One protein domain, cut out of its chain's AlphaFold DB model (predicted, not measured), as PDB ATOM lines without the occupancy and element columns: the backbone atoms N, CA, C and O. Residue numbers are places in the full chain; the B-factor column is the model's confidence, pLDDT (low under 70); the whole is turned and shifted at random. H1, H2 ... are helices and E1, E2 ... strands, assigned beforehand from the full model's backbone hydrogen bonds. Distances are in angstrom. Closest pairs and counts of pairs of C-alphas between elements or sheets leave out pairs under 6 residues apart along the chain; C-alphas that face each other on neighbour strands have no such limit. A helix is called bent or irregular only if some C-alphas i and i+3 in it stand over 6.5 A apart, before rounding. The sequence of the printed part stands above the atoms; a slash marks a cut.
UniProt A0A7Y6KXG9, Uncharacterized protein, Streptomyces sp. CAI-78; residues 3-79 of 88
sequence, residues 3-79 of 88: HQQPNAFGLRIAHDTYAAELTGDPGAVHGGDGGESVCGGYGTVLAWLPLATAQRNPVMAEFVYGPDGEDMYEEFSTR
ATOM      1  N   HIS A   3     250.258 167.678 175.271       78.75
ATOM      2  CA  HIS A   3     249.850 169.080 175.441       78.75
ATOM      3  C   HIS A   3     249.891 169.587 176.895       78.75
ATOM      4  O   HIS A   3     249.961 170.787 177.102       78.75
ATOM      5  N   GLN A   4     249.866 168.701 177.901       84.88
ATOM      6  CA  GLN A   4     249.977 169.097 179.314       84.88
ATOM      7  C   GLN A   4     251.427 169.177 179.809       84.88
ATOM      8  O   GLN A   4     251.669 169.597 180.941       84.88
ATOM      9  N   GLN A   5     252.392 168.763 178.989       89.81
ATOM     10  CA  GLN A   5     253.809 168.860 179.315       89.81
ATOM     11  C   GLN A   5     254.377 170.195 178.817       89.81
ATOM     12  O   GLN A   5     253.870 170.754 177.841       89.81
ATOM     13  N   PRO A   6     255.436 170.720 179.455       90.81
ATOM     14  CA  PRO A   6     256.154 171.866 178.922       90.81
ATOM     15  C   PRO A   6     256.712 171.598 177.515       90.81
ATOM     16  O   PRO A   6     257.167 170.493 177.219       90.81
ATOM     17  N   ASN A   7     256.714 172.619 176.656       87.00
ATOM     18  CA  ASN A   7     257.367 172.565 175.348       87.00
ATOM     19  C   ASN A   7     258.908 172.605 175.479       87.00
ATOM     20  O   ASN A   7     259.452 172.660 176.581       87.00
ATOM     21  N   ALA A   8     259.631 172.622 174.353       89.38
ATOM     22  CA  ALA A   8     261.102 172.648 174.337       89.38
ATOM     23  C   ALA A   8     261.734 173.864 175.054       89.38
ATOM     24  O   ALA A   8     262.917 173.831 175.382       89.38
ATOM     25  N   PHE A   9     260.954 174.915 175.322       85.62
ATOM     26  CA  PHE A   9     261.361 176.103 176.078       85.62
ATOM     27  C   PHE A   9     260.929 176.058 177.554       85.62
ATOM     28  O   PHE A   9     261.068 177.050 178.263       85.62
ATOM     29  N   GLY A  10     260.376 174.939 178.028       89.19
ATOM     30  CA  GLY A  10     259.877 174.800 179.398       89.19
ATOM     31  C   GLY A  10     258.542 175.508 179.658       89.19
ATOM     32  O   GLY A  10     258.145 175.645 180.813       89.19
ATOM     33  N   LEU A  11     257.826 175.937 178.612       87.19
ATOM     34  CA  LEU A  11     256.566 176.677 178.734       87.19
ATOM     35  C   LEU A  11     255.346 175.766 178.572       87.19
ATOM     36  O   LEU A  11     255.349 174.864 177.733       87.19
ATOM     37  N   ARG A  12     254.271 176.063 179.307       89.62
ATOM     38  CA  ARG A  12     252.926 175.516 179.071       89.62
ATOM     39  C   ARG A  12     252.033 176.653 178.596       89.62
ATOM     40  O   ARG A  12     251.784 177.566 179.370       89.62
ATOM     41  N   ILE A  13     251.593 176.599 177.342       90.75
ATOM     42  CA  ILE A  13     250.763 177.632 176.706       90.75
ATOM     43  C   ILE A  13     249.521 176.987 176.105       90.75
ATOM     44  O   ILE A  13     249.644 175.888 175.567       90.75
ATOM     45  N   ALA A  14     248.361 177.651 176.197       90.69
ATOM     46  CA  ALA A  14     247.084 177.173 175.636       90.69
ATOM     47  C   ALA A  14     246.885 175.647 175.807       90.69
ATOM     48  O   ALA A  14     246.697 174.917 174.838       90.69
ATOM     49  N   HIS A  15     247.058 175.153 177.036       90.12
ATOM     50  CA  HIS A  15     247.297 173.730 177.315       90.12
ATOM     51  C   HIS A  15     246.094 173.000 177.928       90.12
ATOM     52  O   HIS A  15     246.150 171.783 178.123       90.12
ATOM     53  N   ASP A  16     245.026 173.735 178.229       90.81
ATOM     54  CA  ASP A  16     243.792 173.234 178.822       90.81
ATOM     55  C   ASP A  16     242.592 174.001 178.243       90.81
ATOM     56  O   ASP A  16     242.625 175.227 178.118       90.81
ATOM     57  N   THR A  17     241.540 173.282 177.851       90.69
ATOM     58  CA  THR A  17     240.303 173.866 177.310       90.69
ATOM     59  C   THR A  17     239.470 174.537 178.399       90.69
ATOM     60  O   THR A  17     238.612 175.355 178.095       90.69
ATOM     61  N   TYR A  18     239.731 174.244 179.672       90.69
ATOM     62  CA  TYR A  18     239.055 174.872 180.808       90.69
ATOM     63  C   TYR A  18     239.796 176.093 181.359       90.69
ATOM     64  O   TYR A  18     239.213 176.843 182.134       90.69
ATOM     65  N   ALA A  19     241.054 176.312 180.966       90.81
ATOM     66  CA  ALA A  19     241.861 177.415 181.479       90.81
ATOM     67  C   ALA A  19     242.223 178.388 180.356       90.81
ATOM     68  O   ALA A  19     242.986 178.051 179.445       90.81
ATOM     69  N   ALA A  20     241.680 179.603 180.434       92.44
ATOM     70  CA  ALA A  20     242.080 180.683 179.546       92.44
ATOM     71  C   ALA A  20     243.414 181.300 179.996       92.44
ATOM     72  O   ALA A  20     243.790 181.307 181.175       92.44
ATOM     73  N   GLU A  21     244.149 181.800 179.014       93.00
ATOM     74  CA  GLU A  21     245.454 182.419 179.168       93.00
ATOM     75  C   GLU A  21     245.423 183.816 178.544       93.00
ATOM     76  O   GLU A  21     245.208 183.973 177.336       93.00
ATOM     77  N   LEU A  22     245.647 184.827 179.380       92.94
ATOM     78  CA  LEU A  22     245.752 186.224 178.982       92.94
ATOM     79  C   LEU A  22     247.144 186.509 178.434       92.94
ATOM     80  O   LEU A  22     248.136 185.913 178.857       92.94
ATOM     81  N   THR A  23     247.248 187.468 177.523       91.38
ATOM     82  CA  THR A  23     248.540 187.913 176.998       91.38
ATOM     83  C   THR A  23     248.705 189.421 177.154       91.38
ATOM     84  O   THR A  23     247.807 190.114 177.622       91.38
ATOM     85  N   GLY A  24     249.866 189.944 176.749       89.94
ATOM     86  CA  GLY A  24     250.078 191.390 176.666       89.94
ATOM     87  C   GLY A  24     249.230 192.093 175.594       89.94
ATOM     88  O   GLY A  24     249.179 193.317 175.593       89.94
ATOM     89  N   ASP A  25     248.584 191.346 174.691       91.12
ATOM     90  CA  ASP A  25     247.571 191.849 173.759       91.12
ATOM     91  C   ASP A  25     246.174 191.511 174.321       91.12
ATOM     92  O   ASP A  25     245.797 190.335 174.315       91.12
ATOM     93  N   PRO A  26     245.381 192.500 174.783       89.75
ATOM     94  CA  PRO A  26     244.025 192.266 175.288       89.75
ATOM     95  C   PRO A  26     243.071 191.637 174.257       89.75
ATOM     96  O   PRO A  26     242.086 191.007 174.624       89.75
ATOM     97  N   GLY A  27     243.356 191.751 172.955       90.25
ATOM     98  CA  GLY A  27     242.608 191.059 171.899       90.25
ATOM     99  C   GLY A  27     243.031 189.597 171.695       90.25
ATOM    100  O   GLY A  27     242.542 188.923 170.781       90.25
ATOM    101  N   ALA A  28     243.974 189.097 172.493       90.19
ATOM    102  CA  ALA A  28     244.540 187.761 172.389       90.19
ATOM    103  C   ALA A  28     244.385 187.002 173.710       90.19
ATOM    104  O   ALA A  28     245.287 186.983 174.548       90.19
ATOM    105  N   VAL A  29     243.246 186.326 173.851       92.06
ATOM    106  CA  VAL A  29     243.026 185.293 174.868       92.06
ATOM    107  C   VAL A  29     243.156 183.924 174.196       92.06
ATOM    108  O   VAL A  29     242.583 183.699 173.125       92.06
ATOM    109  N   HIS A  30     243.946 183.032 174.796       92.25
ATOM    110  CA  HIS A  30     244.259 181.701 174.263       92.25
ATOM    111  C   HIS A  30     243.896 180.585 175.246       92.25
ATOM    112  O   HIS A  30     243.736 180.830 176.438       92.25
ATOM    113  N   GLY A  31     243.832 179.340 174.759       90.75
ATOM    114  CA  GLY A  31     243.331 178.227 175.566       90.75
ATOM    115  C   GLY A  31     241.826 178.362 175.783       90.75
ATOM    116  O   GLY A  31     241.154 179.022 174.994       90.75
ATOM    117  N   GLY A  32     241.332 177.744 176.855       87.12
ATOM    118  CA  GLY A  32     240.119 178.157 177.562       87.12
ATOM    119  C   GLY A  32     238.905 178.568 176.725       87.12
ATOM    120  O   GLY A  32     238.761 179.733 176.362       87.12
ATOM    121  N   ASP A  33     237.966 177.650 176.535       89.69
ATOM    122  CA  ASP A  33     236.581 177.936 176.139       89.69
ATOM    123  C   ASP A  33     235.573 177.472 177.208       89.69
ATOM    124  O   ASP A  33     234.390 177.296 176.929       89.69
ATOM    125  N   GLY A  34     236.049 177.212 178.432       88.75
ATOM    126  CA  GLY A  34     235.249 176.612 179.503       88.75
ATOM    127  C   GLY A  34     234.999 175.110 179.316       88.75
ATOM    128  O   GLY A  34     234.146 174.542 179.996       88.75
ATOM    129  N   GLY A  35     235.727 174.460 178.400       91.12
ATOM    130  CA  GLY A  35     235.540 173.059 178.028       91.12
ATOM    131  C   GLY A  35     234.352 172.823 177.105       91.12
ATOM    132  O   GLY A  35     233.916 171.683 176.948       91.12
ATOM    133  N   GLU A  36     233.818 173.877 176.497       92.06
ATOM    134  CA  GLU A  36     232.640 173.827 175.641       92.06
ATOM    135  C   GLU A  36     232.886 172.982 174.383       92.06
ATOM    136  O   GLU A  36     232.104 172.077 174.093       92.06
ATOM    137  N   SER A  37     234.045 173.115 173.739       91.38
ATOM    138  CA  SER A  37     234.436 172.254 172.617       91.38
ATOM    139  C   SER A  37     234.625 170.777 173.000       91.38
ATOM    140  O   SER A  37     234.471 169.888 172.158       91.38
ATOM    141  N   VAL A  38     234.914 170.477 174.272       91.25
ATOM    142  CA  VAL A  38     235.081 169.104 174.780       91.25
ATOM    143  C   VAL A  38     233.739 168.499 175.205       91.25
ATOM    144  O   VAL A  38     233.409 167.383 174.800       91.25
ATOM    145  N   CYS A  39     232.951 169.218 176.004       92.38
ATOM    146  CA  CYS A  39     231.684 168.743 176.569       92.38
ATOM    147  C   CYS A  39     230.478 168.956 175.646       92.38
ATOM    148  O   CYS A  39     229.514 168.199 175.726       92.38
ATOM    149  N   GLY A  40     230.527 169.954 174.768       90.00
ATOM    150  CA  GLY A  40     229.440 170.348 173.868       90.00
ATOM    151  C   GLY A  40     229.291 169.467 172.626       90.00
ATOM    152  O   GLY A  40     228.379 169.674 171.834       90.00
ATOM    153  N   GLY A  41     230.160 168.466 172.443       89.56
ATOM    154  CA  GLY A  41     230.018 167.484 171.362       89.56
ATOM    155  C   GLY A  41     230.530 167.947 169.994       89.56
ATOM    156  O   GLY A  41     230.084 167.434 168.972       89.56
ATOM    157  N   TYR A  42     231.506 168.856 169.958       90.44
ATOM    158  CA  TYR A  42     232.089 169.419 168.728       90.44
ATOM    159  C   TYR A  42     232.897 168.402 167.905       90.44
ATOM    160  O   TYR A  42     233.281 168.652 166.760       90.44
ATOM    161  N   GLY A  43     233.157 167.230 168.483       93.38
ATOM    162  CA  GLY A  43     233.950 166.173 167.878       93.38
ATOM    163  C   GLY A  43     235.449 166.373 168.080       93.38
ATOM    164  O   GLY A  43     235.931 167.432 168.478       93.38
ATOM    165  N   THR A  44     236.210 165.316 167.802       90.31
ATOM    166  CA  THR A  44     237.615 165.221 168.217       90.31
ATOM    167  C   THR A  44     238.488 166.336 167.664       90.31
ATOM    168  O   THR A  44     239.334 166.819 168.394       90.31
ATOM    169  N   VAL A  45     238.314 166.746 166.405       90.75
ATOM    170  CA  VAL A  45     239.182 167.764 165.787       90.75
ATOM    171  C   VAL A  45     238.933 169.143 166.394       90.75
ATOM    172  O   VAL A  45     239.883 169.831 166.756       90.75
ATOM    173  N   LEU A  46     237.667 169.534 166.530       91.75
ATOM    174  CA  LEU A  46     237.298 170.859 167.025       91.75
ATOM    175  C   LEU A  46     237.515 171.003 168.535       91.75
ATOM    176  O   LEU A  46     237.821 172.103 168.982       91.75
ATOM    177  N   ALA A  47     237.494 169.903 169.293       91.75
ATOM    178  CA  ALA A  47     237.892 169.884 170.704       91.75
ATOM    179  C   ALA A  47     239.341 170.363 170.950       91.75
ATOM    180  O   ALA A  47     239.681 170.757 172.061       91.75
ATOM    181  N   TRP A  48     240.211 170.348 169.931       90.88
ATOM    182  CA  TRP A  48     241.581 170.874 170.034       90.88
ATOM    183  C   TRP A  48     241.709 172.343 169.635       90.88
ATOM    184  O   TRP A  48     242.775 172.926 169.831       90.88
ATOM    185  N   LEU A  49     240.669 172.948 169.057       91.31
ATOM    186  CA  LEU A  49     240.753 174.300 168.514       91.31
ATOM    187  C   LEU A  49     241.133 175.354 169.573       91.31
ATOM    188  O   LEU A  49     242.016 176.155 169.261       91.31
ATOM    189  N   PRO A  50     240.601 175.341 170.817       91.44
ATOM    190  CA  PRO A  50     241.029 176.295 171.848       91.44
ATOM    191  C   PRO A  50     242.521 176.189 172.199       91.44
ATOM    192  O   PRO A  50     243.140 177.164 172.618       91.44
ATOM    193  N   LEU A  51     243.117 175.010 171.992       91.19
ATOM    194  CA  LEU A  51     244.525 174.732 172.287       91.19
ATOM    195  C   LEU A  51     245.462 175.127 171.135       91.19
ATOM    196  O   LEU A  51     246.686 175.112 171.281       91.19
ATOM    197  N   ALA A  52     244.919 175.483 169.969       90.31
ATOM    198  CA  ALA A  52     245.728 175.937 168.850       90.31
ATOM    199  C   ALA A  52     246.295 177.333 169.139       90.31
ATOM    200  O   ALA A  52     245.567 178.287 169.392       90.31
ATOM    201  N   THR A  53     247.613 177.501 169.017       86.62
ATOM    202  CA  THR A  53     248.282 178.783 169.317       86.62
ATOM    203  C   THR A  53     247.852 179.934 168.405       86.62
ATOM    204  O   THR A  53     248.039 181.094 168.759       86.62
ATOM    205  N   ALA A  54     247.310 179.624 167.225       88.69
ATOM    206  CA  ALA A  54     246.771 180.609 166.289       88.69
ATOM    207  C   ALA A  54     245.302 180.969 166.567       88.69
ATOM    208  O   ALA A  54     244.813 181.953 166.014       88.69
ATOM    209  N   GLN A  55     244.599 180.191 167.396       90.19
ATOM    210  CA  GLN A  55     243.196 180.438 167.696       90.19
ATOM    211  C   GLN A  55     243.043 181.735 168.488       90.19
ATOM    212  O   GLN A  55     243.818 182.026 169.403       90.19
ATOM    213  N   ARG A  56     242.014 182.502 168.123       87.94
ATOM    214  CA  ARG A  56     241.585 183.719 168.812       87.94
ATOM    215  C   ARG A  56     240.133 183.556 169.235       87.94
ATOM    216  O   ARG A  56     239.313 183.117 168.431       87.94
ATOM    217  N   ASN A  57     239.826 183.932 170.472       87.81
ATOM    218  CA  ASN A  57     238.466 183.932 170.992       87.81
ATOM    219  C   ASN A  57     238.051 185.370 171.359       87.81
ATOM    220  O   ASN A  57     238.326 185.819 172.473       87.81
ATOM    221  N   PRO A  58     237.433 186.121 170.425       89.25
ATOM    222  CA  PRO A  58     237.045 187.507 170.676       89.25
ATOM    223  C   PRO A  58     235.948 187.626 171.739       89.25
ATOM    224  O   PRO A  58     235.935 188.609 172.467       89.25
ATOM    225  N   VAL A  59     235.082 186.613 171.874       90.56
ATOM    226  CA  VAL A  59     234.036 186.579 172.908       90.56
ATOM    227  C   VAL A  59     234.663 186.451 174.294       90.56
ATOM    228  O   VAL A  59     234.269 187.162 175.210       90.56
ATOM    229  N   MET A  60     235.688 185.607 174.448       90.69
ATOM    230  CA  MET A  60     236.427 185.538 175.712       90.69
ATOM    231  C   MET A  60     237.160 186.842 176.018       90.69
ATOM    232  O   MET A  60     237.147 187.271 177.162       90.69
ATOM    233  N   ALA A  61     237.763 187.499 175.025       91.12
ATOM    234  CA  ALA A  61     238.380 188.806 175.242       91.12
ATOM    235  C   ALA A  61     237.350 189.858 175.700       91.12
ATOM    236  O   ALA A  61     237.602 190.584 176.657       91.12
ATOM    237  N   GLU A  62     236.177 189.911 175.062       92.50
ATOM    238  CA  GLU A  62     235.080 190.793 175.478       92.50
ATOM    239  C   GLU A  62     234.609 190.485 176.901       92.50
ATOM    240  O   GLU A  62     234.411 191.411 177.679       92.50
ATOM    241  N   PHE A  63     234.496 189.206 177.262       92.06
ATOM    242  CA  PHE A  63     234.134 188.787 178.611       92.06
ATOM    243  C   PHE A  63     235.167 189.248 179.646       92.06
ATOM    244  O   PHE A  63     234.813 189.984 180.560       92.06
ATOM    245  N   VAL A  64     236.445 188.886 179.476       91.31
ATOM    246  CA  VAL A  64     237.517 189.181 180.447       91.31
ATOM    247  C   VAL A  64     237.668 190.677 180.724       91.31
ATOM    248  O   VAL A  64     237.944 191.066 181.855       91.31
ATOM    249  N   TYR A  65     237.540 191.516 179.695       90.31
ATOM    250  CA  TYR A  65     237.749 192.963 179.815       90.31
ATOM    251  C   TYR A  65     236.442 193.765 179.893       90.31
ATOM    252  O   TYR A  65     236.480 194.995 179.961       90.31
ATOM    253  N   GLY A  66     235.299 193.086 179.844       91.75
ATOM    254  CA  GLY A  66     233.967 193.672 179.897       91.75
ATOM    255  C   GLY A  66     233.372 193.667 181.307       91.75
ATOM    256  O   GLY A  66     233.952 193.107 182.234       91.75
ATOM    257  N   PRO A  67     232.189 194.277 181.482       93.62
ATOM    258  CA  PRO A  67     231.518 194.340 182.781       93.62
ATOM    259  C   PRO A  67     231.130 192.957 183.323       93.62
ATOM    260  O   PRO A  67     231.074 192.774 184.533       93.62
ATOM    261  N   ASP A  68     230.885 191.984 182.441       92.31
ATOM    262  CA  ASP A  68     230.477 190.630 182.829       92.31
ATOM    263  C   ASP A  68     231.631 189.800 183.416       92.31
ATOM    264  O   ASP A  68     231.379 188.806 184.097       92.31
ATOM    265  N   GLY A  69     232.881 190.197 183.158       89.62
ATOM    266  CA  GLY A  69     234.087 189.542 183.658       89.62
ATOM    267  C   GLY A  69     234.837 190.351 184.715       89.62
ATOM    268  O   GLY A  69     236.044 190.154 184.869       89.62
ATOM    269  N   GLU A  70     234.163 191.271 185.417       89.19
ATOM    270  CA  GLU A  70     234.766 192.034 186.518       89.19
ATOM    271  C   GLU A  70     235.491 191.081 187.491       89.19
ATOM    272  O   GLU A  70     234.967 190.033 187.866       89.19
ATOM    273  N   ASP A  71     236.741 191.413 187.824       87.75
ATOM    274  CA  ASP A  71     237.655 190.627 188.670       87.75
ATOM    275  C   ASP A  71     238.055 189.221 188.172       87.75
ATOM    276  O   ASP A  71     238.916 188.574 188.771       87.75
ATOM    277  N   MET A  72     237.559 188.760 187.020       87.00
ATOM    278  CA  MET A  72     237.891 187.424 186.496       87.00
ATOM    279  C   MET A  72     239.341 187.276 186.028       87.00
ATOM    280  O   MET A  72     239.829 186.157 185.870       87.00
ATOM    281  N   TYR A  73     240.066 188.378 185.826       82.00
ATOM    282  CA  TYR A  73     241.473 188.334 185.422       82.00
ATOM    283  C   TYR A  73     242.371 187.601 186.435       82.00
ATOM    284  O   TYR A  73     243.422 187.102 186.035       82.00
ATOM    285  N   GLU A  74     241.971 187.503 187.710       86.12
ATOM    286  CA  GLU A  74     242.705 186.739 188.729       86.12
ATOM    287  C   GLU A  74     242.582 185.218 188.548       86.12
ATOM    288  O   GLU A  74     243.457 184.468 188.985       86.12
ATOM    289  N   GLU A  75     241.529 184.750 187.875       88.12
ATOM    290  CA  GLU A  75     241.302 183.324 187.622       88.12
ATOM    291  C   GLU A  75     242.064 182.813 186.393       88.12
ATOM    292  O   GLU A  75     242.236 181.603 186.209       88.12
ATOM    293  N   PHE A  76     242.556 183.723 185.550       91.31
ATOM    294  CA  PHE A  76     243.260 183.373 184.327       91.31
ATOM    295  C   PHE A  76     244.773 183.363 184.507       91.31
ATOM    296  O   PHE A  76     245.385 184.190 185.182       91.31
ATOM    297  N   SER A  77     245.411 182.421 183.818       91.88
ATOM    298  CA  SER A  77     246.866 182.424 183.697       91.88
ATOM    299  C   SER A  77     247.330 183.547 182.767       91.88
ATOM    300  O   SER A  77     246.588 183.990 181.893       91.88
ATOM    301  N   THR A  78     248.576 183.991 182.916       91.56
ATOM    302  CA  THR A  78     249.192 184.958 182.000       91.56
ATOM    303  C   THR A  78     250.301 184.294 181.199       91.56
ATOM    304  O   THR A  78     251.148 183.574 181.736       91.56
ATOM    305  N   ARG A  79     250.311 184.535 179.888       89.00
ATOM    306  CA  ARG A  79     251.360 184.046 178.998       89.00
ATOM    307  C   ARG A  79     252.672 184.769 179.318       89.00
ATOM    308  O   ARG A  79     252.727 185.995 179.196       89.00
TER     309      ARG A  79
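AT A GLANCE: This is residues 3 to 79 of the 88 residues of an uncharacterized protein of Streptomyces sp. CAI-78 (UniProt A0A7Y6KXG9). Little regular structure: a short antiparallel hairpin, E1 and E2, sits in the middle, H2 and H1 beyond one end of E2, H3 near its other. Two named strands precede three named helices, mixed class, with 24 of 77 printed residues. The whole is compact, radius of gyration of the C-alphas 12.3 A, spanning 33 by 33 by 19 A.

IN THESE COORDINATES: Find E1, residues 20 to 22, at C-alpha 20 (242.080, 180.683, 179.546), then E2, residues 29 to 31, H1, residues 36 to 39, and H2, residues 46 to 51, irregular: C-alphas 47 and 50 are 7.2 A apart. H3, residues 58 to 65, runs 10.7 A to C-alpha 65 (237.749, 192.963, 179.815).

HOW THE PARTS SIT: In the hairpin, N 21 and O 30 are 2.8 A apart. The closest C-alphas of E2 and H2 are 31 and 50, 4.8 A; of E2 and H3, 29 and 61, 5.8 A. H1 and H2 touch, closest at C-alphas 37 and 47, 4.6 A. Every O i to N i+4 pair is within hydrogen-bond range in H3; H2 has 0 of 2, but 2 of 3 i+3 pairs.

THE WHOLE: The printed part has no cut; no printed residue is under 70.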